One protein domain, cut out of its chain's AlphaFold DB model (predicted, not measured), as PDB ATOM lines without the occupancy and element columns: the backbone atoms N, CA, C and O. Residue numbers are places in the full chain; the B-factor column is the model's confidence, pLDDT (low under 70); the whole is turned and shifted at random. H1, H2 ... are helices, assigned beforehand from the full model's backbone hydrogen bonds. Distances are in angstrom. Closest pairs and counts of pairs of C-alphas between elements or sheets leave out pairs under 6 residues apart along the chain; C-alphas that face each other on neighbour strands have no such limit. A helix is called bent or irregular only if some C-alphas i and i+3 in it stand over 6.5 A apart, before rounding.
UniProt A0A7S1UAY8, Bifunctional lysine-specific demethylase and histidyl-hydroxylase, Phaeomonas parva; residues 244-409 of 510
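AT A GLANCE: This is residues 244 to 409 of the 510 residues of the protein "Bifunctional lysine-specific demethylase and histidyl-hydroxylase" of Phaeomonas parva (UniProt A0A7S1UAY8). A long helical hairpin, H5 and H6 side by side, has a small head of crossing helices at one end: H3 crosses H5 near the start of H5, H2 and H4 pack on H3, and H1 packs on H3, H5 and H6. The hairpin makes the long axis, and residues 364 to 370, at its turn, stick out far from the head. The printed part has 166 residues with seven named helices, H1 to H7 in chain order, and no named strand; the class is all helix. The whole is loose, with a radius of gyration of the C-alphas of 20.2 A, and elongated, spanning 66 by 35 by 32 A.

HOW THE PARTS SIT: The longest helix is H5, residues 328 to 365. H5 and H6, residues 377 to 400, form a helical hairpin: they touch at a shallow tilt of 6 degrees, opposite ways, H5 with residues 341 to 356 alone, and the closest C-alphas, of Leu 345 and Val 388, are 6.4 A apart. H3, residues 296 to 317, is the hub, touching four helices. It touches H5 at a steep tilt of 64 degrees, the C-alphas of Ala 303 and Glu 332 being closest at 5.1 A. H1, residues 244 to 253, touches H5 at a steep tilt of 58 degrees, closest at Thr 250 and Thr 334, with C-alphas 6.1 A apart. H1 touches H6 too, where the C-alphas of Arg 253 and Ala 399 are closest at 4.6 A. H1 and H3 only just touch, with 3 pairs of C-alphas within 8 A, the closest those of Arg 247 and Ala 310 at 6.7 A; they are about perpendicular at 89 degrees. H2, residues 277 to 284, touches H3 at a steep tilt of 48 degrees, the C-alphas of Leu 283 and Trp 309 being closest at 6.3 A. H4, residues 320 to 324, touches H3, with the C-alphas of Ala 314 and Glu 320 closest at 5.0 A. H7, residues 403 to 406, touches no helix but is near H1. Every O i to N i+4 pair is within hydrogen-bond range in H1, H2, H3 and H4, against 33 of 34 in H5 and 16 of 20 in H6; H7 is too short for such a pair.

IN THESE COORDINATES: H5 is 56.4 A long from C-alpha 328 at (13.068, 51.504, -65.687) to C-alpha 365 at (-3.404, 53.580, -11.778). H6 measures 35.0 A and H3 31.1 A; H1 begins at C-alpha 244, (11.385, 39.064, -54.314). H6 has a kink of 27 degrees near residue 384 and is only just irregular, C-alphas 380 and 383 being 6.9 A apart.

THE WHOLE: The C-alphas farthest apart, of Asp 321 and Gly 368, are 66.4 A apart. The printed part has no cut. The links H1 to H2, H2 to H3 and H5 to H6 are long. The mean pLDDT of the printed part is 86.8; residue 262, residues 264 to 270 and residues 404 to 409 are under 70.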
ATOM      1  N   SER A 244      12.130  40.119 -53.621       87.62
ATOM      2  CA  SER A 244      11.385  39.064 -54.314       87.62
ATOM      3  C   SER A 244       9.898  39.400 -54.462       87.62
ATOM      4  O   SER A 244       9.341  39.255 -55.552       87.62
ATOM      5  N   PHE A 245       9.261  39.911 -53.406       89.19
ATOM      6  CA  PHE A 245       7.862  40.327 -53.461       89.19
ATOM      7  C   PHE A 245       7.684  41.561 -54.352       89.19
ATOM      8  O   PHE A 245       6.786  41.595 -55.196       89.19
ATOM      9  N   LEU A 246       8.573  42.551 -54.214       92.06
ATOM     10  CA  LEU A 246       8.521  43.776 -55.008       92.06
ATOM     11  C   LEU A 246       8.735  43.512 -56.500       92.06
ATOM     12  O   LEU A 246       8.009  44.080 -57.307       92.06
ATOM     13  N   ARG A 247       9.634  42.594 -56.878       92.06
ATOM     14  CA  ARG A 247       9.779  42.131 -58.267       92.06
ATOM     15  C   ARG A 247       8.451  41.610 -58.820       92.06
ATOM     16  O   ARG A 247       8.029  42.035 -59.895       92.06
ATOM     17  N   GLY A 248       7.792  40.718 -58.080       90.44
ATOM     18  CA  GLY A 248       6.502  40.158 -58.481       90.44
ATOM     19  C   GLY A 248       5.433  41.237 -58.656       90.44
ATOM     20  O   GLY A 248       4.695  41.217 -59.641       90.44
ATOM     21  N   LEU A 249       5.382  42.222 -57.751       91.00
ATOM     22  CA  LEU A 249       4.489  43.374 -57.891       91.00
ATOM     23  C   LEU A 249       4.807  44.215 -59.131       91.00
ATOM     24  O   LEU A 249       3.879  44.612 -59.837       91.00
ATOM     25  N   THR A 250       6.083  44.476 -59.422       93.06
ATOM     26  CA  THR A 250       6.483  45.235 -60.614       93.06
ATOM     27  C   THR A 250       6.036  44.531 -61.896       93.06
ATOM     28  O   THR A 250       5.514  45.181 -62.799       93.06
ATOM     29  N   TYR A 251       6.164  43.204 -61.967       91.38
ATOM     30  CA  TYR A 251       5.706  42.428 -63.126       91.38
ATOM     31  C   TYR A 251       4.186  42.478 -63.274       91.38
ATOM     32  O   TYR A 251       3.689  42.816 -64.348       91.38
ATOM     33  N   ILE A 252       3.447  42.257 -62.183       89.25
ATOM     34  CA  ILE A 252       1.979  42.329 -62.187       89.25
ATOM     35  C   ILE A 252       1.504  43.691 -62.694       89.25
ATOM     36  O   ILE A 252       0.563  43.753 -63.478       89.25
ATOM     37  N   ARG A 253       2.173  44.785 -62.316       89.06
ATOM     38  CA  ARG A 253       1.851  46.132 -62.818       89.06
ATOM     39  C   ARG A 253       1.984  46.278 -64.322       89.06
ATOM     40  O   ARG A 253       1.250  47.071 -64.906       89.06
ATOM     41  N   GLN A 254       2.892  45.535 -64.937       89.88
ATOM     42  CA  GLN A 254       3.090  45.537 -66.383       89.88
ATOM     43  C   GLN A 254       2.234  44.487 -67.101       89.88
ATOM     44  O   GLN A 254       2.441  44.239 -68.285       89.88
ATOM     45  N   GLY A 255       1.264  43.875 -66.411       86.19
ATOM     46  CA  GLY A 255       0.458  42.789 -66.971       86.19
ATOM     47  C   GLY A 255       1.285  41.546 -67.277       86.19
ATOM     48  O   GLY A 255       0.973  40.805 -68.207       86.19
ATOM     49  N   LEU A 256       2.363  41.338 -66.521       86.56
ATOM     50  CA  LEU A 256       3.228  40.174 -66.621       86.56
ATOM     51  C   LEU A 256       2.987  39.246 -65.430       86.56
ATOM     52  O   LEU A 256       2.747  39.675 -64.300       86.56
ATOM     53  N   GLU A 257       3.113  37.951 -65.684       81.44
ATOM     54  CA  GLU A 257       3.141  36.919 -64.655       81.44
ATOM     55  C   GLU A 257       4.605  36.540 -64.395       81.44
ATOM     56  O   GLU A 257       5.312  36.178 -65.334       81.44
ATOM     57  N   ASP A 258       5.075  36.575 -63.141       81.50
ATOM     58  CA  ASP A 258       6.422  36.086 -62.791       81.50
ATOM     59  C   ASP A 258       6.445  34.549 -62.768       81.50
ATOM     60  O   ASP A 258       6.528  33.908 -61.717       81.50
ATOM     61  N   LYS A 259       6.327  33.952 -63.957       72.62
ATOM     62  CA  LYS A 259       6.304  32.496 -64.175       72.62
ATOM     63  C   LYS A 259       7.578  31.824 -63.676       72.62
ATOM     64  O   LYS A 259       7.540  30.672 -63.253       72.62
ATOM     65  N   ALA A 260       8.695  32.547 -63.720       72.56
ATOM     66  CA  ALA A 260       9.994  32.063 -63.288       72.56
ATOM     67  C   ALA A 260      10.033  31.811 -61.776       72.56
ATOM     68  O   ALA A 260      10.472  30.741 -61.342       72.56
ATOM     69  N   LEU A 261       9.560  32.766 -60.968       77.88
ATOM     70  CA  LEU A 261       9.664  32.695 -59.506       77.88
ATOM     71  C   LEU A 261       8.349  32.347 -58.794       77.88
ATOM     72  O   LEU A 261       8.384  32.057 -57.602       77.88
ATOM     73  N   GLY A 262       7.225  32.276 -59.512       68.44
ATOM     74  CA  GLY A 262       5.915  31.907 -58.962       68.44
ATOM     75  C   GLY A 262       5.066  33.093 -58.480       68.44
ATOM     76  O   GLY A 262       4.021  32.885 -57.859       68.44
ATOM     77  N   GLY A 263       5.487  34.328 -58.784       70.12
ATOM     78  CA  GLY A 263       4.776  35.564 -58.444       70.12
ATOM     79  C   GLY A 263       4.633  35.844 -56.945       70.12
ATOM     80  O   GLY A 263       5.257  35.212 -56.096       70.12
ATOM     81  N   ILE A 264       3.765  36.803 -56.606       69.50
ATOM     82  CA  ILE A 264       3.515  37.233 -55.215       69.50
ATOM     83  C   ILE A 264       2.733  36.205 -54.379       69.50
ATOM     84  O   ILE A 264       2.686  36.307 -53.158       69.50
ATOM     85  N   GLN A 265       2.084  35.232 -55.033       54.72
ATOM     86  CA  GLN A 265       1.246  34.210 -54.384       54.72
ATOM     87  C   GLN A 265       2.017  32.924 -54.066       54.72
ATOM     88  O   GLN A 265       1.455  31.978 -53.510       54.72
ATOM     89  N   GLY A 266       3.281  32.856 -54.471       50.91
ATOM     90  CA  GLY A 266       4.045  31.631 -54.445       50.91
ATOM     91  C   GLY A 266       5.527  31.914 -54.484       50.91
ATOM     92  O   GLY A 266       6.200  31.475 -55.412       50.91
ATOM     93  N   LEU A 267       6.062  32.465 -53.389       49.94
ATOM     94  CA  LEU A 267       7.309  31.870 -52.932       49.94
ATOM     95  C   LEU A 267       7.033  30.341 -52.939       49.94
ATOM     96  O   LEU A 267       6.005  29.903 -52.421       49.94
ATOM     97  N   TYR A 268       7.843  29.547 -53.642       53.41
ATOM     98  CA  TYR A 268       7.786  28.065 -53.667       53.41
ATOM     99  C   TYR A 268       6.822  27.377 -54.659       53.41
ATOM    100  O   TYR A 268       6.698  26.155 -54.622       53.41
ATOM    101  N   LYS A 269       6.190  28.102 -55.600       53.00
ATOM    102  CA  LYS A 269       5.590  27.476 -56.811       53.00
ATOM    103  C   LYS A 269       6.473  27.575 -58.059       53.00
ATOM    104  O   LYS A 269       6.217  26.873 -59.033       53.00
ATOM    105  N   GLY A 270       7.485  28.442 -58.028       62.22
ATOM    106  CA  GLY A 270       8.452  28.630 -59.109       62.22
ATOM    107  C   GLY A 270       9.843  28.083 -58.786       62.22
ATOM    108  O   GLY A 270      10.035  27.261 -57.895       62.22
ATOM    109  N   THR A 271      10.837  28.583 -59.514       76.88
ATOM    110  CA  THR A 271      12.239  28.134 -59.470       76.88
ATOM    111  C   THR A 271      13.120  28.962 -58.527       76.88
ATOM    112  O   THR A 271      14.345  28.844 -58.556       76.88
ATOM    113  N   ILE A 272      12.520  29.780 -57.648       83.62
ATOM    114  CA  ILE A 272      13.258  30.683 -56.746       83.62
ATOM    115  C   ILE A 272      14.265  29.944 -55.859       83.62
ATOM    116  O   ILE A 272      15.402  30.382 -55.724       83.62
ATOM    117  N   ASN A 273      13.891  28.771 -55.345       84.94
ATOM    118  CA  ASN A 273      14.767  27.940 -54.519       84.94
ATOM    119  C   ASN A 273      15.912  27.294 -55.320       84.94
ATOM    120  O   ASN A 273      16.863  26.799 -54.730       84.94
ATOM    121  N   THR A 274      15.836  27.289 -56.654       86.94
ATOM    122  CA  THR A 274      16.890  26.755 -57.532       86.94
ATOM    123  C   THR A 274      17.799  27.838 -58.109       86.94
ATOM    124  O   THR A 274      18.711  27.521 -58.871       86.94
ATOM    125  N   LEU A 275      17.572  29.108 -57.754       88.94
ATOM    126  CA  LEU A 275      18.481  30.188 -58.119       88.94
ATOM    127  C   LEU A 275      19.867  29.954 -57.495       88.94
ATOM    128  O   LEU A 275      19.966  29.410 -56.390       88.94
ATOM    129  N   PRO A 276      20.948  30.415 -58.151       90.75
ATOM    130  CA  PRO A 276      22.256  30.527 -57.520       90.75
ATOM    131  C   PRO A 276      22.152  31.217 -56.155       90.75
ATOM    132  O   PRO A 276      21.443  32.217 -56.021       90.75
ATOM    133  N   SER A 277      22.867  30.697 -55.152       85.06
ATOM    134  CA  SER A 277      22.695  31.099 -53.749       85.06
ATOM    135  C   SER A 277      22.823  32.605 -53.530       85.06
ATOM    136  O   SER A 277      22.027  33.173 -52.796       85.06
ATOM    137  N   GLU A 278      23.753  33.273 -54.216       87.44
ATOM    138  CA  GLU A 278      23.902  34.730 -54.128       87.44
ATOM    139  C   GLU A 278      22.640  35.476 -54.596       87.44
ATOM    140  O   GLU A 278      22.163  36.376 -53.906       87.44
ATOM    141  N   ILE A 279      22.063  35.070 -55.733       90.81
ATOM    142  CA  ILE A 279      20.853  35.689 -56.295       90.81
ATOM    143  C   ILE A 279      19.667  35.451 -55.361       90.81
ATOM    144  O   ILE A 279      18.933  36.389 -55.052       90.81
ATOM    145  N   TYR A 280      19.501  34.213 -54.881       86.81
ATOM    146  CA  TYR A 280      18.465  33.866 -53.910       86.81
ATOM    147  C   TYR A 280      18.576  34.735 -52.652       86.81
ATOM    148  O   TYR A 280      17.618  35.410 -52.280       86.81
ATOM    149  N   THR A 281      19.758  34.771 -52.027       84.44
ATOM    150  CA  THR A 281      19.986  35.516 -50.786       84.44
ATOM    151  C   THR A 281      19.675  36.995 -50.971       84.44
ATOM    152  O   THR A 281      19.048  37.593 -50.106       84.44
ATOM    153  N   LYS A 282      20.065  37.589 -52.103       86.94
ATOM    154  CA  LYS A 282      19.856  39.017 -52.363       86.94
ATOM    155  C   LYS A 282      18.416  39.371 -52.724       86.94
ATOM    156  O   LYS A 282      17.945  40.420 -52.296       86.94
ATOM    157  N   LEU A 283      17.699  38.512 -53.448       86.50
ATOM    158  CA  LEU A 283      16.271  38.716 -53.715       86.50
ATOM    159  C   LEU A 283      15.409  38.502 -52.475       86.50
ATOM    160  O   LEU A 283      14.402  39.187 -52.299       86.50
ATOM    161  N   CYS A 284      15.771  37.544 -51.631       81.94
ATOM    162  CA  CYS A 284      15.030  37.308 -50.405       81.94
ATOM    163  C   CYS A 284      15.358  38.365 -49.349       81.94
ATOM    164  O   CYS A 284      14.441  38.763 -48.650       81.94
ATOM    165  N   ALA A 285      16.587  38.890 -49.291       78.94
ATOM    166  CA  ALA A 285      17.022  39.853 -48.278       78.94
ATOM    167  C   ALA A 285      15.984  40.937 -47.928       78.94
ATOM    168  O   ALA A 285      15.295  41.495 -48.791       78.94
ATOM    169  N   ALA A 286      15.933  41.259 -46.635       75.44
ATOM    170  CA  ALA A 286      15.150  42.370 -46.131       75.44
ATOM    171  C   ALA A 286      15.587  43.684 -46.796       75.44
ATOM    172  O   ALA A 286      16.768  43.910 -47.079       75.44
ATOM    173  N   LEU A 287      14.620  44.575 -47.014       83.25
ATOM    174  CA  LEU A 287      14.912  45.937 -47.446       83.25
ATOM    175  C   LEU A 287      15.763  46.673 -46.381       83.25
ATOM    176  O   LEU A 287      15.720  46.325 -45.195       83.25
ATOM    177  N   PRO A 288      16.537  47.708 -46.760       82.00
ATOM    178  CA  PRO A 288      17.435  48.403 -45.834       82.00
ATOM    179  C   PRO A 288      16.735  48.945 -44.579       82.00
ATOM    180  O   PRO A 288      15.571  49.333 -44.625       82.00
ATOM    181  N   ALA A 289      17.433  49.036 -43.444       74.50
ATOM    182  CA  ALA A 289      16.869  49.668 -42.246       74.50
ATOM    183  C   ALA A 289      16.398  51.106 -42.540       74.50
ATOM    184  O   ALA A 289      17.045  51.831 -43.295       74.50
ATOM    185  N   ASN A 290      15.283  51.527 -41.931       76.12
ATOM    186  CA  ASN A 290      14.637  52.819 -42.196       76.12
ATOM    187  C   ASN A 290      14.233  53.055 -43.661       76.12
ATOM    188  O   ASN A 290      14.051  54.205 -44.064       76.12
ATOM    189  N   PHE A 291      14.038  51.995 -44.452       85.50
ATOM    190  CA  PHE A 291      13.565  52.070 -45.839       85.50
ATOM    191  C   PHE A 291      12.396  53.046 -46.022       85.50
ATOM    192  O   PHE A 291      12.435  53.904 -46.906       85.50
ATOM    193  N   ALA A 292      11.415  52.977 -45.120       84.31
ATOM    194  CA  ALA A 292      10.220  53.813 -45.090       84.31
ATOM    195  C   ALA A 292      10.507  55.327 -45.030       84.31
ATOM    196  O   ALA A 292       9.701  56.126 -45.502       84.31
ATOM    197  N   HIS A 293      11.636  55.737 -44.454       83.38
ATOM    198  CA  HIS A 293      12.000  57.140 -44.218       83.38
ATOM    199  C   HIS A 293      13.281  57.560 -44.945       83.38
ATOM    200  O   HIS A 293      13.808  58.644 -44.699       83.38
ATOM    201  N   SER A 294      13.793  56.695 -45.817       81.88
ATOM    202  CA  SER A 294      14.982  56.977 -46.607       81.88
ATOM    203  C   SER A 294      14.701  58.034 -47.685       81.88
ATOM    204  O   SER A 294      13.564  58.193 -48.139       81.88
ATOM    205  N   ASP A 295      15.728  58.806 -48.039       84.88
ATOM    206  CA  ASP A 295      15.611  59.891 -49.014       84.88
ATOM    207  C   ASP A 295      15.479  59.376 -50.461       84.88
ATOM    208  O   ASP A 295      15.510  58.173 -50.736       84.88
ATOM    209  N   ALA A 296      15.309  60.300 -51.411       84.56
ATOM    210  CA  ALA A 296      15.145  59.956 -52.822       84.56
ATOM    211  C   ALA A 296      16.359  59.205 -53.405       84.56
ATOM    212  O   ALA A 296      16.171  58.308 -54.223       84.56
ATOM    213  N   ASN A 297      17.580  59.517 -52.955       85.25
ATOM    214  CA  ASN A 297      18.798  58.855 -53.428       85.25
ATOM    215  C   ASN A 297      18.859  57.404 -52.933       85.25
ATOM    216  O   ASN A 297      19.208  56.494 -53.681       85.25
ATOM    217  N   ALA A 298      18.485  57.166 -51.676       84.50
ATOM    218  CA  ALA A 298      18.401  55.826 -51.110       84.50
ATOM    219  C   ALA A 298      17.287  54.988 -51.763       84.50
ATOM    220  O   ALA A 298      17.479  53.792 -52.003       84.50
ATOM    221  N   ALA A 299      16.149  55.605 -52.100       86.56
ATOM    222  CA  ALA A 299      15.085  54.954 -52.862       86.56
ATOM    223  C   ALA A 299      15.554  54.559 -54.274       86.56
ATOM    224  O   ALA A 299      15.296  53.437 -54.713       86.56
ATOM    225  N   GLU A 300      16.297  55.433 -54.958       88.94
ATOM    226  CA  GLU A 300      16.911  55.115 -56.251       88.94
ATOM    227  C   GLU A 300      17.904  53.950 -56.123       88.94
ATOM    228  O   GLU A 300      17.840  53.000 -56.900       88.94
ATOM    229  N   GLY A 301      18.754  53.953 -55.091       90.81
ATOM    230  CA  GLY A 301      19.662  52.838 -54.804       90.81
ATOM    231  C   GLY A 301      18.927  51.511 -54.579       90.81
ATOM    232  O   GLY A 301      19.336  50.475 -55.103       90.81
ATOM    233  N   CYS A 302      17.791  51.529 -53.873       91.50
ATOM    234  CA  CYS A 302      16.954  50.339 -53.707       91.50
ATOM    235  C   CYS A 302      16.348  49.861 -55.033       91.50
ATOM    236  O   CYS A 302      16.250  48.655 -55.251       91.50
ATOM    237  N   ALA A 303      15.951  50.780 -55.916       93.62
ATOM    238  CA  ALA A 303      15.427  50.439 -57.238       93.62
ATOM    239  C   ALA A 303      16.514  49.832 -58.132       93.62
ATOM    240  O   ALA A 303      16.258  48.842 -58.816       93.62
ATOM    241  N   GLN A 304      17.736  50.368 -58.075       93.75
ATOM    242  CA  GLN A 304      18.898  49.828 -58.780       93.75
ATOM    243  C   GLN A 304      19.248  48.415 -58.293       93.75
ATOM    244  O   GLN A 304      19.464  47.526 -59.114       93.75
ATOM    245  N   GLU A 305      19.250  48.173 -56.977       93.12
ATOM    246  CA  GLU A 305      19.475  46.831 -56.421       93.12
ATOM    247  C   GLU A 305      18.351  45.859 -56.811       93.12
ATOM    248  O   GLU A 305      18.639  44.760 -57.289       93.12
ATOM    249  N   LEU A 306      17.081  46.269 -56.705       94.19
ATOM    250  CA  LEU A 306      15.947  45.459 -57.162       94.19
ATOM    251  C   LEU A 306      16.097  45.083 -58.642       94.19
ATOM    252  O   LEU A 306      15.985  43.910 -58.995       94.19
ATOM    253  N   GLN A 307      16.392  46.060 -59.503       95.56
ATOM    254  CA  GLN A 307      16.553  45.851 -60.939       95.56
ATOM    255  C   GLN A 307      17.736  44.924 -61.249       95.56
ATOM    256  O   GLN A 307      17.606  44.010 -62.062       95.56
ATOM    257  N   LYS A 308      18.875  45.116 -60.576       95.56
ATOM    258  CA  LYS A 308      20.075  44.283 -60.717       95.56
ATOM    259  C   LYS A 308      19.787  42.818 -60.398       95.56
ATOM    260  O   LYS A 308      20.100  41.940 -61.204       95.56
ATOM    261  N   TRP A 309      19.180  42.539 -59.246       94.81
ATOM    262  CA  TRP A 309      18.903  41.161 -58.836       94.81
ATOM    263  C   TRP A 309      17.740  40.545 -59.612       94.81
ATOM    264  O   TRP A 309      17.754  39.345 -59.885       94.81
ATOM    265  N   ALA A 310      16.785  41.360 -60.064       94.44
ATOM    266  CA  ALA A 310      15.764  40.918 -61.000       94.44
ATOM    267  C   ALA A 310      16.360  40.514 -62.363       94.44
ATOM    268  O   ALA A 310      15.975  39.475 -62.902       94.44
ATOM    269  N   ALA A 311      17.320  41.272 -62.899       96.06
ATOM    270  CA  ALA A 311      18.020  40.915 -64.132       96.06
ATOM    271  C   ALA A 311      18.808  39.606 -63.968       96.06
ATOM    272  O   ALA A 311      18.697  38.702 -64.794       96.06
ATOM    273  N   ALA A 312      19.554  39.471 -62.866       95.88
ATOM    274  CA  ALA A 312      20.325  38.266 -62.568       95.88
ATOM    275  C   ALA A 312      19.429  37.020 -62.457       95.88
ATOM    276  O   ALA A 312      19.742  35.973 -63.028       95.88
ATOM    277  N   ALA A 313      18.286  37.137 -61.773       93.25
ATOM    278  CA  ALA A 313      17.311  36.056 -61.707       93.25
ATOM    279  C   ALA A 313      16.730  35.727 -63.083       93.25
ATOM    280  O   ALA A 313      16.684  34.553 -63.427       93.25
ATOM    281  N   ALA A 314      16.378  36.734 -63.889       93.88
ATOM    282  CA  ALA A 314      15.836  36.524 -65.230       93.88
ATOM    283  C   ALA A 314      16.803  35.757 -66.146       93.88
ATOM    284  O   ALA A 314      16.375  34.837 -66.835       93.88
ATOM    285  N   ILE A 315      18.104  36.061 -66.088       95.00
ATOM    286  CA  ILE A 315      19.149  35.301 -66.798       95.00
ATOM    287  C   ILE A 315      19.195  33.853 -66.291       95.00
ATOM    288  O   ILE A 315      19.227  32.903 -67.073       95.00
ATOM    289  N   SER A 316      19.172  33.663 -64.969       93.19
ATOM    290  CA  SER A 316      19.211  32.328 -64.367       93.19
ATOM    291  C   SER A 316      17.990  31.476 -64.725       93.19
ATOM    292  O   SER A 316      18.100  30.250 -64.769       93.19
ATOM    293  N   THR A 317      16.835  32.100 -64.957       90.62
ATOM    294  CA  THR A 317      15.560  31.424 -65.236       90.62
ATOM    295  C   THR A 317      15.153  31.460 -66.704       90.62
ATOM    296  O   THR A 317      14.103  30.913 -67.039       90.62
ATOM    297  N   LYS A 318      15.972  32.054 -67.582       92.56
ATOM    298  CA  LYS A 318      15.682  32.249 -69.012       92.56
ATOM    299  C   LYS A 318      14.370  33.009 -69.260       92.56
ATOM    300  O   LYS A 318      13.543  32.595 -70.072       92.56
ATOM    301  N   SER A 319      14.144  34.064 -68.481       91.44
ATOM    302  CA  SER A 319      12.961  34.932 -68.547       91.44
ATOM    303  C   SER A 319      13.351  36.396 -68.800       91.44
ATOM    304  O   SER A 319      12.779  37.317 -68.214       91.44
ATOM    305  N   GLU A 320      14.387  36.623 -69.610       94.38
ATOM    306  CA  GLU A 320      14.920  37.952 -69.931       94.38
ATOM    307  C   GLU A 320      13.920  38.816 -70.706       94.38
ATOM    308  O   GLU A 320      13.927  40.038 -70.545       94.38
ATOM    309  N   ASP A 321      13.034  38.199 -71.491       92.38
ATOM    310  CA  ASP A 321      11.965  38.894 -72.217       92.38
ATOM    311  C   ASP A 321      10.978  39.565 -71.246       92.38
ATOM    312  O   ASP A 321      10.677  40.750 -71.396       92.38
ATOM    313  N   ASP A 322      10.550  38.848 -70.195       90.31
ATOM    314  CA  ASP A 322       9.661  39.390 -69.157       90.31
ATOM    315  C   ASP A 322      10.336  40.552 -68.411       90.31
ATOM    316  O   ASP A 322       9.716  41.578 -68.146       90.31
ATOM    317  N   PHE A 323      11.631  40.429 -68.101       94.06
ATOM    318  CA  PHE A 323      12.391  41.509 -67.468       94.06
ATOM    319  C   PHE A 323      12.514  42.743 -68.371       94.06
ATOM    320  O   PHE A 323      12.304  43.863 -67.909       94.06
ATOM    321  N   SER A 324      12.835  42.541 -69.650       94.12
ATOM    322  CA  SER A 324      13.068  43.624 -70.615       94.12
ATOM    323  C   SER A 324      11.784  44.371 -70.985       94.12
ATOM    324  O   SER A 324      11.847  45.522 -71.412       94.12
ATOM    325  N   ALA A 325      10.622  43.743 -70.796       92.31
ATOM    326  CA  ALA A 325       9.317  44.369 -70.979       92.31
ATOM    327  C   ALA A 325       8.967  45.398 -69.885       92.31
ATOM    328  O   ALA A 325       8.029  46.174 -70.070       92.31
ATOM    329  N   VAL A 326       9.699  45.434 -68.762       94.06
ATOM    330  CA  VAL A 326       9.442  46.361 -67.650       94.06
ATOM    331  C   VAL A 326      10.266  47.651 -67.802       94.06
ATOM    332  O   VAL A 326      11.496  47.598 -67.700       94.06
ATOM    333  N   PRO A 327       9.626  48.828 -67.961       93.69
ATOM    334  CA  PRO A 327      10.325  50.113 -68.013       93.69
ATOM    335  C   PRO A 327      11.109  50.411 -66.730       93.69
ATOM    336  O   PRO A 327      10.703  50.016 -65.633       93.69
ATOM    337  N   LYS A 328      12.215  51.160 -66.840       90.88
ATOM    338  CA  LYS A 328      13.068  51.504 -65.687       90.88
ATOM    339  C   LYS A 328      12.262  52.204 -64.580       90.88
ATOM    340  O   LYS A 328      12.423  51.903 -63.398       90.88
ATOM    341  N   GLU A 329      11.365  53.096 -64.974       92.94
ATOM    342  CA  GLU A 329      10.571  53.954 -64.096       92.94
ATOM    343  C   GLU A 329       9.608  53.152 -63.202       92.94
ATOM    344  O   GLU A 329       9.244  53.606 -62.116       92.94
ATOM    345  N   GLU A 330       9.216  51.943 -63.617       93.38
ATOM    346  CA  GLU A 330       8.301  51.084 -62.856       93.38
ATOM    347  C   GLU A 330       8.980  50.416 -61.659       93.38
ATOM    348  O   GLU A 330       8.343  50.222 -60.618       93.38
ATOM    349  N   TRP A 331      10.282  50.135 -61.753       94.38
ATOM    350  CA  TRP A 331      11.074  49.664 -60.616       94.38
ATOM    351  C   TRP A 331      11.151  50.747 -59.530       94.38
ATOM    352  O   TRP A 331      10.855  50.486 -58.363       94.38
ATOM    353  N   GLU A 332      11.447  51.989 -59.921       93.75
ATOM    354  CA  GLU A 332      11.477  53.149 -59.018       93.75
ATOM    355  C   GLU A 332      10.092  53.464 -58.432       93.75
ATOM    356  O   GLU A 332       9.956  53.768 -57.243       93.75
ATOM    357  N   PHE A 333       9.038  53.373 -59.247       93.00
ATOM    358  CA  PHE A 333       7.661  53.535 -58.784       93.00
ATOM    359  C   PHE A 333       7.285  52.481 -57.734       93.00
ATOM    360  O   PHE A 333       6.735  52.831 -56.689       93.00
ATOM    361  N   THR A 334       7.625  51.212 -57.978       94.88
ATOM    362  CA  THR A 334       7.346  50.112 -57.042       94.88
ATOM    363  C   THR A 334       8.033  50.345 -55.697       94.88
ATOM    364  O   THR A 334       7.395  50.193 -54.655       94.88
ATOM    365  N   ILE A 335       9.299  50.782 -55.699       94.75
ATOM    366  CA  ILE A 335      10.026  51.127 -54.469       94.75
ATOM    367  C   ILE A 335       9.327  52.254 -53.705       94.75
ATOM    368  O   ILE A 335       9.070  52.102 -52.511       94.75
ATOM    369  N   ARG A 336       8.958  53.357 -54.369       92.88
ATOM    370  CA  ARG A 336       8.256  54.475 -53.707       92.88
ATOM    371  C   ARG A 336       6.937  54.030 -53.081       92.88
ATOM    372  O   ARG A 336       6.646  54.385 -51.939       92.88
ATOM    373  N   ARG A 337       6.173  53.195 -53.790       94.38
ATOM    374  CA  ARG A 337       4.919  52.647 -53.266       94.38
ATOM    375  C   ARG A 337       5.150  51.715 -52.075       94.38
ATOM    376  O   ARG A 337       4.381  51.755 -51.119       94.38
ATOM    377  N   ALA A 338       6.215  50.917 -52.095       94.38
ATOM    378  CA  ALA A 338       6.605  50.085 -50.961       94.38
ATOM    379  C   ALA A 338       7.027  50.923 -49.741       94.38
ATOM    380  O   ALA A 338       6.725  50.545 -48.611       94.38
ATOM    381  N   GLN A 339       7.680  52.077 -49.937       93.94
ATOM    382  CA  GLN A 339       8.010  52.988 -48.834       93.94
ATOM    383  C   GLN A 339       6.749  53.559 -48.175       93.94
ATOM    384  O   GLN A 339       6.678  53.615 -46.950       93.94
ATOM    385  N   GLU A 340       5.758  53.974 -48.972       94.06
ATOM    386  CA  GLU A 340       4.448  54.415 -48.468       94.06
ATOM    387  C   GLU A 340       3.763  53.309 -47.670       94.06
ATOM    388  O   GLU A 340       3.423  53.515 -46.510       94.06
ATOM    389  N   HIS A 341       3.665  52.113 -48.255       94.94
ATOM    390  CA  HIS A 341       3.091  50.939 -47.603       94.94
ATOM    391  C   HIS A 341       3.768  50.627 -46.261       94.94
ATOM    392  O   HIS A 341       3.098  50.457 -45.245       94.94
ATOM    393  N   CYS A 342       5.104  50.643 -46.223       94.44
ATOM    394  CA  CYS A 342       5.868  50.425 -44.998       94.44
ATOM    395  C   CYS A 342       5.595  51.501 -43.932       94.44
ATOM    396  O   CYS A 342       5.430  51.163 -42.759       94.44
ATOM    397  N   ARG A 343       5.531  52.787 -44.318       94.31
ATOM    398  CA  ARG A 343       5.208  53.891 -43.391       94.31
ATOM    399  C   ARG A 343       3.810  53.742 -42.814       94.31
ATOM    400  O   ARG A 343       3.630  53.912 -41.607       94.31
ATOM    401  N   ASP A 344       2.843  53.432 -43.666       95.06
ATOM    402  CA  ASP A 344       1.456  53.320 -43.250       95.06
ATOM    403  C   ASP A 344       1.306  52.131 -42.287       95.06
ATOM    404  O   ASP A 344       0.711  52.280 -41.217       95.06
ATOM    405  N   LEU A 345       1.888  50.969 -42.613       95.31
ATOM    406  CA  LEU A 345       1.882  49.803 -41.724       95.31
ATOM    407  C   LEU A 345       2.525  50.140 -40.375       95.31
ATOM    408  O   LEU A 345       1.915  49.925 -39.327       95.31
ATOM    409  N   ALA A 346       3.725  50.727 -40.385       94.50
ATOM    410  CA  ALA A 346       4.417  51.127 -39.162       94.50
ATOM    411  C   ALA A 346       3.578  52.103 -38.316       94.50
ATOM    412  O   ALA A 346       3.600  52.027 -37.089       94.50
ATOM    413  N   SER A 347       2.790  52.982 -38.943       96.44
ATOM    414  CA  SER A 347       1.861  53.877 -38.244       96.44
ATOM    415  C   SER A 347       0.761  53.110 -37.497       96.44
ATOM    416  O   SER A 347       0.515  53.373 -36.318       96.44
ATOM    417  N   VAL A 348       0.142  52.111 -38.138       97.75
ATOM    418  CA  VAL A 348      -0.909  51.289 -37.511       97.75
ATOM    419  C   VAL A 348      -0.350  50.473 -36.342       97.75
ATOM    420  O   VAL A 348      -0.943  50.474 -35.260       97.75
ATOM    421  N   PHE A 349       0.811  49.836 -36.517       97.56
ATOM    422  CA  PHE A 349       1.482  49.094 -35.444       97.56
ATOM    423  C   PHE A 349       1.899  50.006 -34.285       97.56
ATOM    424  O   PHE A 349       1.676  49.669 -33.121       97.56
ATOM    425  N   ARG A 350       2.443  51.193 -34.581       97.94
ATOM    426  CA  ARG A 350       2.796  52.193 -33.567       97.94
ATOM    427  C   ARG A 350       1.584  52.565 -32.718       97.94
ATOM    428  O   ARG A 350       1.675  52.512 -31.494       97.94
ATOM    429  N   GLN A 351       0.457  52.889 -33.352       98.31
ATOM    430  CA  GLN A 351      -0.768  53.239 -32.634       98.31
ATOM    431  C   GLN A 351      -1.270  52.067 -31.775       98.31
ATOM    432  O   GLN A 351      -1.627  52.266 -30.616       98.31
ATOM    433  N   MET A 352      -1.225  50.834 -32.293       98.19
ATOM    434  CA  MET A 352      -1.603  49.632 -31.540       98.19
ATOM    435  C   MET A 352      -0.787  49.469 -30.245       98.19
ATOM    436  O   MET A 352      -1.348  49.157 -29.188       98.19
ATOM    437  N   TYR A 353       0.531  49.697 -30.308       98.50
ATOM    438  CA  TYR A 353       1.408  49.623 -29.137       98.50
ATOM    439  C   TYR A 353       1.228  50.801 -28.184       98.50
ATOM    440  O   TYR A 353       1.238  50.604 -26.972       98.50
ATOM    441  N   GLN A 354       1.021  52.012 -28.699       98.25
ATOM    442  CA  GLN A 354       0.737  53.183 -27.869       98.25
ATOM    443  C   GLN A 354      -0.562  53.007 -27.078       98.25
ATOM    444  O   GLN A 354      -0.572  53.219 -25.867       98.25
ATOM    445  N   ASP A 355      -1.624  52.517 -27.715       97.50
ATOM    446  CA  ASP A 355      -2.886  52.208 -27.040       97.50
ATOM    447  C   ASP A 355      -2.718  51.117 -25.973       97.50
ATOM    448  O   ASP A 355      -3.371  51.155 -24.930       97.50
ATOM    449  N   ALA A 356      -1.828  50.145 -26.209       97.00
ATOM    450  CA  ALA A 356      -1.524  49.107 -25.226       97.00
ATOM    451  C   ALA A 356      -0.847  49.698 -23.991       97.00
ATOM    452  O   ALA A 356      -1.209  49.354 -22.868       97.00
ATOM    453  N   LEU A 357       0.097  50.618 -24.198       97.12
ATOM    454  CA  LEU A 357       0.778  51.328 -23.120       97.12
ATOM    455  C   LEU A 357      -0.197  52.178 -22.302       97.12
ATOM    456  O   LEU A 357      -0.178  52.081 -21.077       97.12
ATOM    457  N   VAL A 358      -1.088  52.922 -22.967       96.50
ATOM    458  CA  VAL A 358      -2.142  53.717 -22.312       96.50
ATOM    459  C   VAL A 358      -3.047  52.829 -21.457       96.50
ATOM    460  O   VAL A 358      -3.333  53.161 -20.306       96.50
ATOM    461  N   GLU A 359      -3.461  51.670 -21.975       95.31
ATOM    462  CA  GLU A 359      -4.250  50.716 -21.190       95.31
ATOM    463  C   GLU A 359      -3.448  50.152 -20.005       95.31
ATOM    464  O   GLU A 359      -3.974  50.027 -18.900       95.31
ATOM    465  N   GLY A 360      -2.154  49.878 -20.187       94.62
ATOM    466  CA  GLY A 360      -1.260  49.474 -19.101       94.62
ATOM    467  C   GLY A 360      -1.132  50.523 -17.993       94.62
ATOM    468  O   GLY A 360      -1.163  50.169 -16.814       94.62
ATOM    469  N   ASP A 361      -1.015  51.804 -18.351       95.62
ATOM    470  CA  ASP A 361      -1.003  52.919 -17.397       95.62
ATOM    471  C   ASP A 361      -2.327  53.018 -16.636       95.62
ATOM    472  O   ASP A 361      -2.327  53.141 -15.408       95.62
ATOM    473  N   ARG A 362      -3.464  52.871 -17.332       93.56
ATOM    474  CA  ARG A 362      -4.799  52.865 -16.716       93.56
ATOM    475  C   ARG A 362      -4.944  51.752 -15.676       93.56
ATOM    476  O   ARG A 362      -5.454  52.011 -14.583       93.56
ATOM    477  N   ARG A 363      -4.484  50.537 -15.999       91.94
ATOM    478  CA  ARG A 363      -4.519  49.369 -15.098       91.94
ATOM    479  C   ARG A 363      -3.604  49.549 -13.888       91.94
ATOM    480  O   ARG A 363      -3.996  49.205 -12.779       91.94
ATOM    481  N   ARG A 364      -2.414  50.135 -14.072       92.56
ATOM    482  CA  ARG A 364      -1.507  50.468 -12.957       92.56
ATOM    483  C   ARG A 364      -2.081  51.530 -12.025       92.56
ATOM    484  O   ARG A 364      -1.881  51.436 -10.820       92.56
ATOM    485  N   ALA A 365      -2.776  52.527 -12.570       94.12
ATOM    486  CA  ALA A 365      -3.404  53.580 -11.778       94.12
ATOM    487  C   ALA A 365      -4.616  53.077 -10.971       94.12
ATOM    488  O   ALA A 365      -4.913  53.638  -9.921       94.12
ATOM    489  N   ASN A 366      -5.297  52.026 -11.443       90.75
ATOM    490  CA  ASN A 366      -6.491  51.454 -10.809       90.75
ATOM    491  C   ASN A 366      -6.375  49.925 -10.662       90.75
ATOM    492  O   ASN A 366      -7.089  49.181 -11.344       90.75
ATOM    493  N   PRO A 367      -5.471  49.431  -9.800       87.75
ATOM    494  CA  PRO A 367      -5.271  47.999  -9.625       87.75
ATOM    495  C   PRO A 367      -6.546  47.337  -9.085       87.75
ATOM    496  O   PRO A 367      -7.151  47.821  -8.132       87.75
ATOM    497  N   GLY A 368      -6.954  46.225  -9.699       80.81
ATOM    498  CA  GLY A 368      -8.146  45.465  -9.303       80.81
ATOM    499  C   GLY A 368      -9.477  46.004  -9.839       80.81
ATOM    500  O   GLY A 368     -10.509  45.406  -9.561       80.81
ATOM    501  N   ALA A 369      -9.476  47.098 -10.610       84.88
ATOM    502  CA  ALA A 369     -10.673  47.536 -11.322       84.88
ATOM    503  C   ALA A 369     -10.998  46.585 -12.484       84.88
ATOM    504  O   ALA A 369     -10.095  46.160 -13.211       84.88
ATOM    505  N   ASP A 370     -12.288  46.316 -12.699       82.62
ATOM    506  CA  ASP A 370     -12.739  45.532 -13.847       82.62
ATOM    507  C   ASP A 370     -12.289  46.187 -15.158       82.62
ATOM    508  O   ASP A 370     -12.436  47.397 -15.383       82.62
ATOM    509  N   VAL A 371     -11.716  45.374 -16.044       83.62
ATOM    510  CA  VAL A 371     -11.329  45.805 -17.386       83.62
ATOM    511  C   VAL A 371     -12.564  45.693 -18.279       83.62
ATOM    512  O   VAL A 371     -13.076  44.586 -18.452       83.62
ATOM    513  N   PRO A 372     -13.061  46.802 -18.862       85.06
ATOM    514  CA  PRO A 372     -14.168  46.731 -19.805       85.06
ATOM    515  C   PRO A 372     -13.831  45.792 -20.966       85.06
ATOM    516  O   PRO A 372     -12.688  45.759 -21.423       85.06
ATOM    517  N   MET A 373     -14.826  45.055 -21.461       83.75
ATOM    518  CA  MET A 373     -14.626  44.049 -22.512       83.75
ATOM    519  C   MET A 373     -13.904  44.617 -23.742       83.75
ATOM    520  O   MET A 373     -12.953  44.010 -24.218       83.75
ATOM    521  N   ASP A 374     -14.259  45.817 -24.207       81.12
ATOM    522  CA  ASP A 374     -13.624  46.473 -25.363       81.12
ATOM    523  C   ASP A 374     -12.148  46.856 -25.135       81.12
ATOM    524  O   ASP A 374     -11.430  47.168 -26.086       81.12
ATOM    525  N   LYS A 375     -11.685  46.845 -23.878       88.44
ATOM    526  CA  LYS A 375     -10.295  47.124 -23.484       88.44
ATOM    527  C   LYS A 375      -9.451  45.870 -23.281       88.44
ATOM    528  O   LYS A 375      -8.227  45.998 -23.176       88.44
ATOM    529  N   LEU A 376     -10.054  44.678 -23.250       91.38
ATOM    530  CA  LEU A 376      -9.288  43.433 -23.300       91.38
ATOM    531  C   LEU A 376      -8.541  43.360 -24.632       91.38
ATOM    532  O   LEU A 376      -9.046  43.765 -25.683       91.38
ATOM    533  N   SER A 377      -7.318  42.847 -24.581       93.69
ATOM    534  CA  SER A 377      -6.397  42.854 -25.712       93.69
ATOM    535  C   SER A 377      -6.986  42.200 -26.965       93.69
ATOM    536  O   SER A 377      -6.876  42.772 -28.049       93.69
ATOM    537  N   VAL A 378      -7.681  41.068 -26.808       89.50
ATOM    538  CA  VAL A 378      -8.323  40.320 -27.901       89.50
ATOM    539  C   VAL A 378      -9.319  41.166 -28.707       89.50
ATOM    540  O   VAL A 378      -9.395  41.031 -29.927       89.50
ATOM    541  N   PHE A 379     -10.026  42.101 -28.064       92.44
ATOM    542  CA  PHE A 379     -10.951  43.012 -28.746       92.44
ATOM    543  C   PHE A 379     -10.256  44.292 -29.210       92.44
ATOM    544  O   PHE A 379     -10.496  44.751 -30.324       92.44
ATOM    545  N   ARG A 380      -9.350  44.843 -28.394       94.00
ATOM    546  CA  ARG A 380      -8.620  46.083 -28.695       94.00
ATOM    547  C   ARG A 380      -7.756  45.976 -29.953       94.00
ATOM    548  O   ARG A 380      -7.629  46.953 -30.683       94.00
ATOM    549  N   ILE A 381      -7.150  44.815 -30.203       94.56
ATOM    550  CA  ILE A 381      -6.199  44.603 -31.309       94.56
ATOM    551  C   ILE A 381      -6.906  44.356 -32.646       94.56
ATOM    552  O   ILE A 381      -6.392  44.756 -33.690       94.56
ATOM    553  N   LYS A 382      -8.095  43.746 -32.637       92.81
ATOM    554  CA  LYS A 382      -8.813  43.335 -33.854       92.81
ATOM    555  C   LYS A 382      -8.962  44.463 -34.899       92.81
ATOM    556  O   LYS A 382      -8.553  44.238 -36.037       92.81
ATOM    557  N   PRO A 383      -9.394  45.695 -34.554       94.56
ATOM    558  CA  PRO A 383      -9.510  46.785 -35.530       94.56
ATOM    559  C   PRO A 383      -8.170  47.259 -36.118       94.56
ATOM    560  O   PRO A 383      -8.133  47.904 -37.167       94.56
ATOM    561  N   TYR A 384      -7.047  47.013 -35.435       96.12
ATOM    562  CA  TYR A 384      -5.716  47.292 -35.978       96.12
ATOM    563  C   TYR A 384      -5.343  46.258 -37.035       96.12
ATOM    564  O   TYR A 384      -4.932  46.637 -38.129       96.12
ATOM    565  N   MET A 385      -5.554  44.975 -36.740       93.06
ATOM    566  CA  MET A 385      -5.238  43.889 -37.669       93.06
ATOM    567  C   MET A 385      -6.119  43.925 -38.921       93.06
ATOM    568  O   MET A 385      -5.596  43.786 -40.019       93.06
ATOM    569  N   GLU A 386      -7.409  44.239 -38.786       92.94
ATOM    570  CA  GLU A 386      -8.306  44.437 -39.937       92.94
ATOM    571  C   GLU A 386      -7.821  45.569 -40.859       92.94
ATOM    572  O   GLU A 386      -7.883  45.454 -42.082       92.94
ATOM    573  N   ARG A 387      -7.288  46.663 -40.294       95.81
ATOM    574  CA  ARG A 387      -6.681  47.743 -41.088       95.81
ATOM    575  C   ARG A 387      -5.396  47.295 -41.775       95.81
ATOM    576  O   ARG A 387      -5.210  47.607 -42.945       95.81
ATOM    577  N   VAL A 388      -4.532  46.557 -41.080       92.69
ATOM    578  CA  VAL A 388      -3.303  45.996 -41.665       92.69
ATOM    579  C   VAL A 388      -3.628  45.080 -42.850       92.69
ATOM    580  O   VAL A 388      -3.010  45.210 -43.906       92.69
ATOM    581  N   GLU A 389      -4.633  44.212 -42.719       88.81
ATOM    582  CA  GLU A 389      -5.107  43.344 -43.806       88.81
ATOM    583  C   GLU A 389      -5.614  44.157 -45.005       88.81
ATOM    584  O   GLU A 389      -5.176  43.932 -46.133       88.81
ATOM    585  N   GLN A 390      -6.449  45.174 -44.771       90.75
ATOM    586  CA  GLN A 390      -6.932  46.070 -45.832       90.75
ATOM    587  C   GLN A 390      -5.791  46.793 -46.558       90.75
ATOM    588  O   GLN A 390      -5.853  47.015 -47.769       90.75
ATOM    589  N   MET A 391      -4.737  47.169 -45.835       91.25
ATOM    590  CA  MET A 391      -3.570  47.829 -46.416       91.25
ATOM    591  C   MET A 391      -2.745  46.874 -47.271       91.25
ATOM    592  O   MET A 391      -2.315  47.263 -48.355       91.25
ATOM    593  N   MET A 392      -2.582  45.623 -46.839       88.19
ATOM    594  CA  MET A 392      -1.970  44.578 -47.663       88.19
ATOM    595  C   MET A 392      -2.773  44.317 -48.936       88.19
ATOM    596  O   MET A 392      -2.203  44.289 -50.028       88.19
ATOM    597  N   ASP A 393      -4.095  44.210 -48.824       86.12
ATOM    598  CA  ASP A 393      -4.977  44.040 -49.977       86.12
ATOM    599  C   ASP A 393      -4.880  45.228 -50.938       86.12
ATOM    600  O   ASP A 393      -4.797  45.040 -52.155       86.12
ATOM    601  N   GLY A 394      -4.826  46.453 -50.412       87.38
ATOM    602  CA  GLY A 394      -4.604  47.668 -51.195       87.38
ATOM    603  C   GLY A 394      -3.223  47.706 -51.857       87.38
ATOM    604  O   GLY A 394      -3.099  48.137 -53.007       87.38
ATOM    605  N   PHE A 395      -2.189  47.215 -51.171       89.50
ATOM    606  CA  PHE A 395      -0.831  47.107 -51.704       89.50
ATOM    607  C   PHE A 395      -0.712  46.035 -52.797       89.50
ATOM    608  O   PHE A 395       0.075  46.167 -53.721       89.50
ATOM    609  N   ILE A 396      -1.535  44.997 -52.785       86.06
ATOM    610  CA  ILE A 396      -1.587  44.057 -53.911       86.06
ATOM    611  C   ILE A 396      -2.452  44.634 -55.042       86.06
ATOM    612  O   ILE A 396      -2.074  44.602 -56.213       86.06
ATOM    613  N   SER A 397      -3.592  45.234 -54.701       84.75
ATOM    614  CA  SER A 397      -4.582  45.702 -55.677       84.75
ATOM    615  C   SER A 397      -4.121  46.917 -56.487       84.75
ATOM    616  O   SER A 397      -4.525  47.075 -57.639       84.75
ATOM    617  N   TYR A 398      -3.251  47.785 -55.946       85.56
ATOM    618  CA  TYR A 398      -2.690  48.886 -56.750       85.56
ATOM    619  C   TYR A 398      -1.858  48.358 -57.927       85.56
ATOM    620  O   TYR A 398      -1.754  49.034 -58.953       85.56
ATOM    621  N   ALA A 399      -1.247  47.177 -57.775       82.19
ATOM    622  CA  ALA A 399      -0.459  46.573 -58.832       82.19
ATOM    623  C   ALA A 399      -1.363  46.036 -59.948       82.19
ATOM    624  O   ALA A 399      -1.135  46.317 -61.122       82.19
ATOM    625  N   THR A 400      -2.440  45.341 -59.580       79.50
ATOM    626  CA  THR A 400      -3.392  44.764 -60.539       79.50
ATOM    627  C   THR A 400      -4.237  45.815 -61.260       79.50
ATOM    628  O   THR A 400      -4.655  45.590 -62.387       79.50
ATOM    629  N   ASN A 401      -4.462  46.986 -60.657       77.31
ATOM    630  CA  ASN A 401      -5.287  48.055 -61.234       77.31
ATOM    631  C   ASN A 401      -4.497  49.066 -62.090       77.31
ATOM    632  O   ASN A 401      -4.993  50.165 -62.341       77.31
ATOM    633  N   SER A 402      -3.278  48.735 -62.526       75.12
ATOM    634  CA  SER A 402      -2.459  49.615 -63.371       75.12
ATOM    635  C   SER A 402      -3.120  49.915 -64.734       75.12
ATOM    636  O   SER A 402      -3.901  49.100 -65.235       75.12
ATOM    637  N   PRO A 403      -2.799  51.054 -65.385       70.00
ATOM    638  CA  PRO A 403      -3.303  51.375 -66.726       70.00
ATOM    639  C   PRO A 403      -3.042  50.270 -67.761       70.00
ATOM    640  O   PRO A 403      -3.895  49.990 -68.601       70.00
ATOM    641  N   GLN A 404      -1.891  49.601 -67.668       68.00
ATOM    642  CA  GLN A 404      -1.493  48.485 -68.526       68.00
ATOM    643  C   GLN A 404      -2.432  47.279 -68.363       68.00
ATOM    644  O   GLN A 404      -2.879  46.714 -69.361       68.00
ATOM    645  N   ASN A 405      -2.812  46.934 -67.128       60.50
ATOM    646  CA  ASN A 405      -3.776  45.860 -66.856       60.50
ATOM    647  C   ASN A 405      -5.201  46.218 -67.291       60.50
ATOM    648  O   ASN A 405      -5.939  45.367 -67.785       60.50
ATOM    649  N   GLN A 406      -5.588  47.490 -67.173       61.34
ATOM    650  CA  GLN A 406      -6.891  47.962 -67.654       61.34
ATOM    651  C   GLN A 406      -6.994  47.928 -69.191       61.34
ATOM    652  O   GLN A 406      -8.080  47.716 -69.730       61.34
ATOM    653  N   ALA A 407      -5.872  48.083 -69.902       54.69
ATOM    654  CA  ALA A 407      -5.797  48.007 -71.361       54.69
ATOM    655  C   ALA A 407      -5.753  46.566 -71.915       54.69
ATOM    656  O   ALA A 407      -5.901  46.368 -73.121       54.69
ATOM    657  N   SER A 408      -5.554  45.551 -71.068       50.00
ATOM    658  CA  SER A 408      -5.524  44.131 -71.447       50.00
ATOM    659  C   SER A 408      -6.179  43.268 -70.358       50.00
ATOM    660  O   SER A 408      -5.483  42.594 -69.604       50.00
ATOM    661  N   PRO A 409      -7.525  43.225 -70.281       45.00
ATOM    662  CA  PRO A 409      -8.271  42.587 -69.185       45.00
ATOM    663  C   PRO A 409      -8.180  41.049 -69.146       45.00
ATOM    664  O   PRO A 409      -8.924  40.402 -68.412       45.00
TER     665      PRO A 409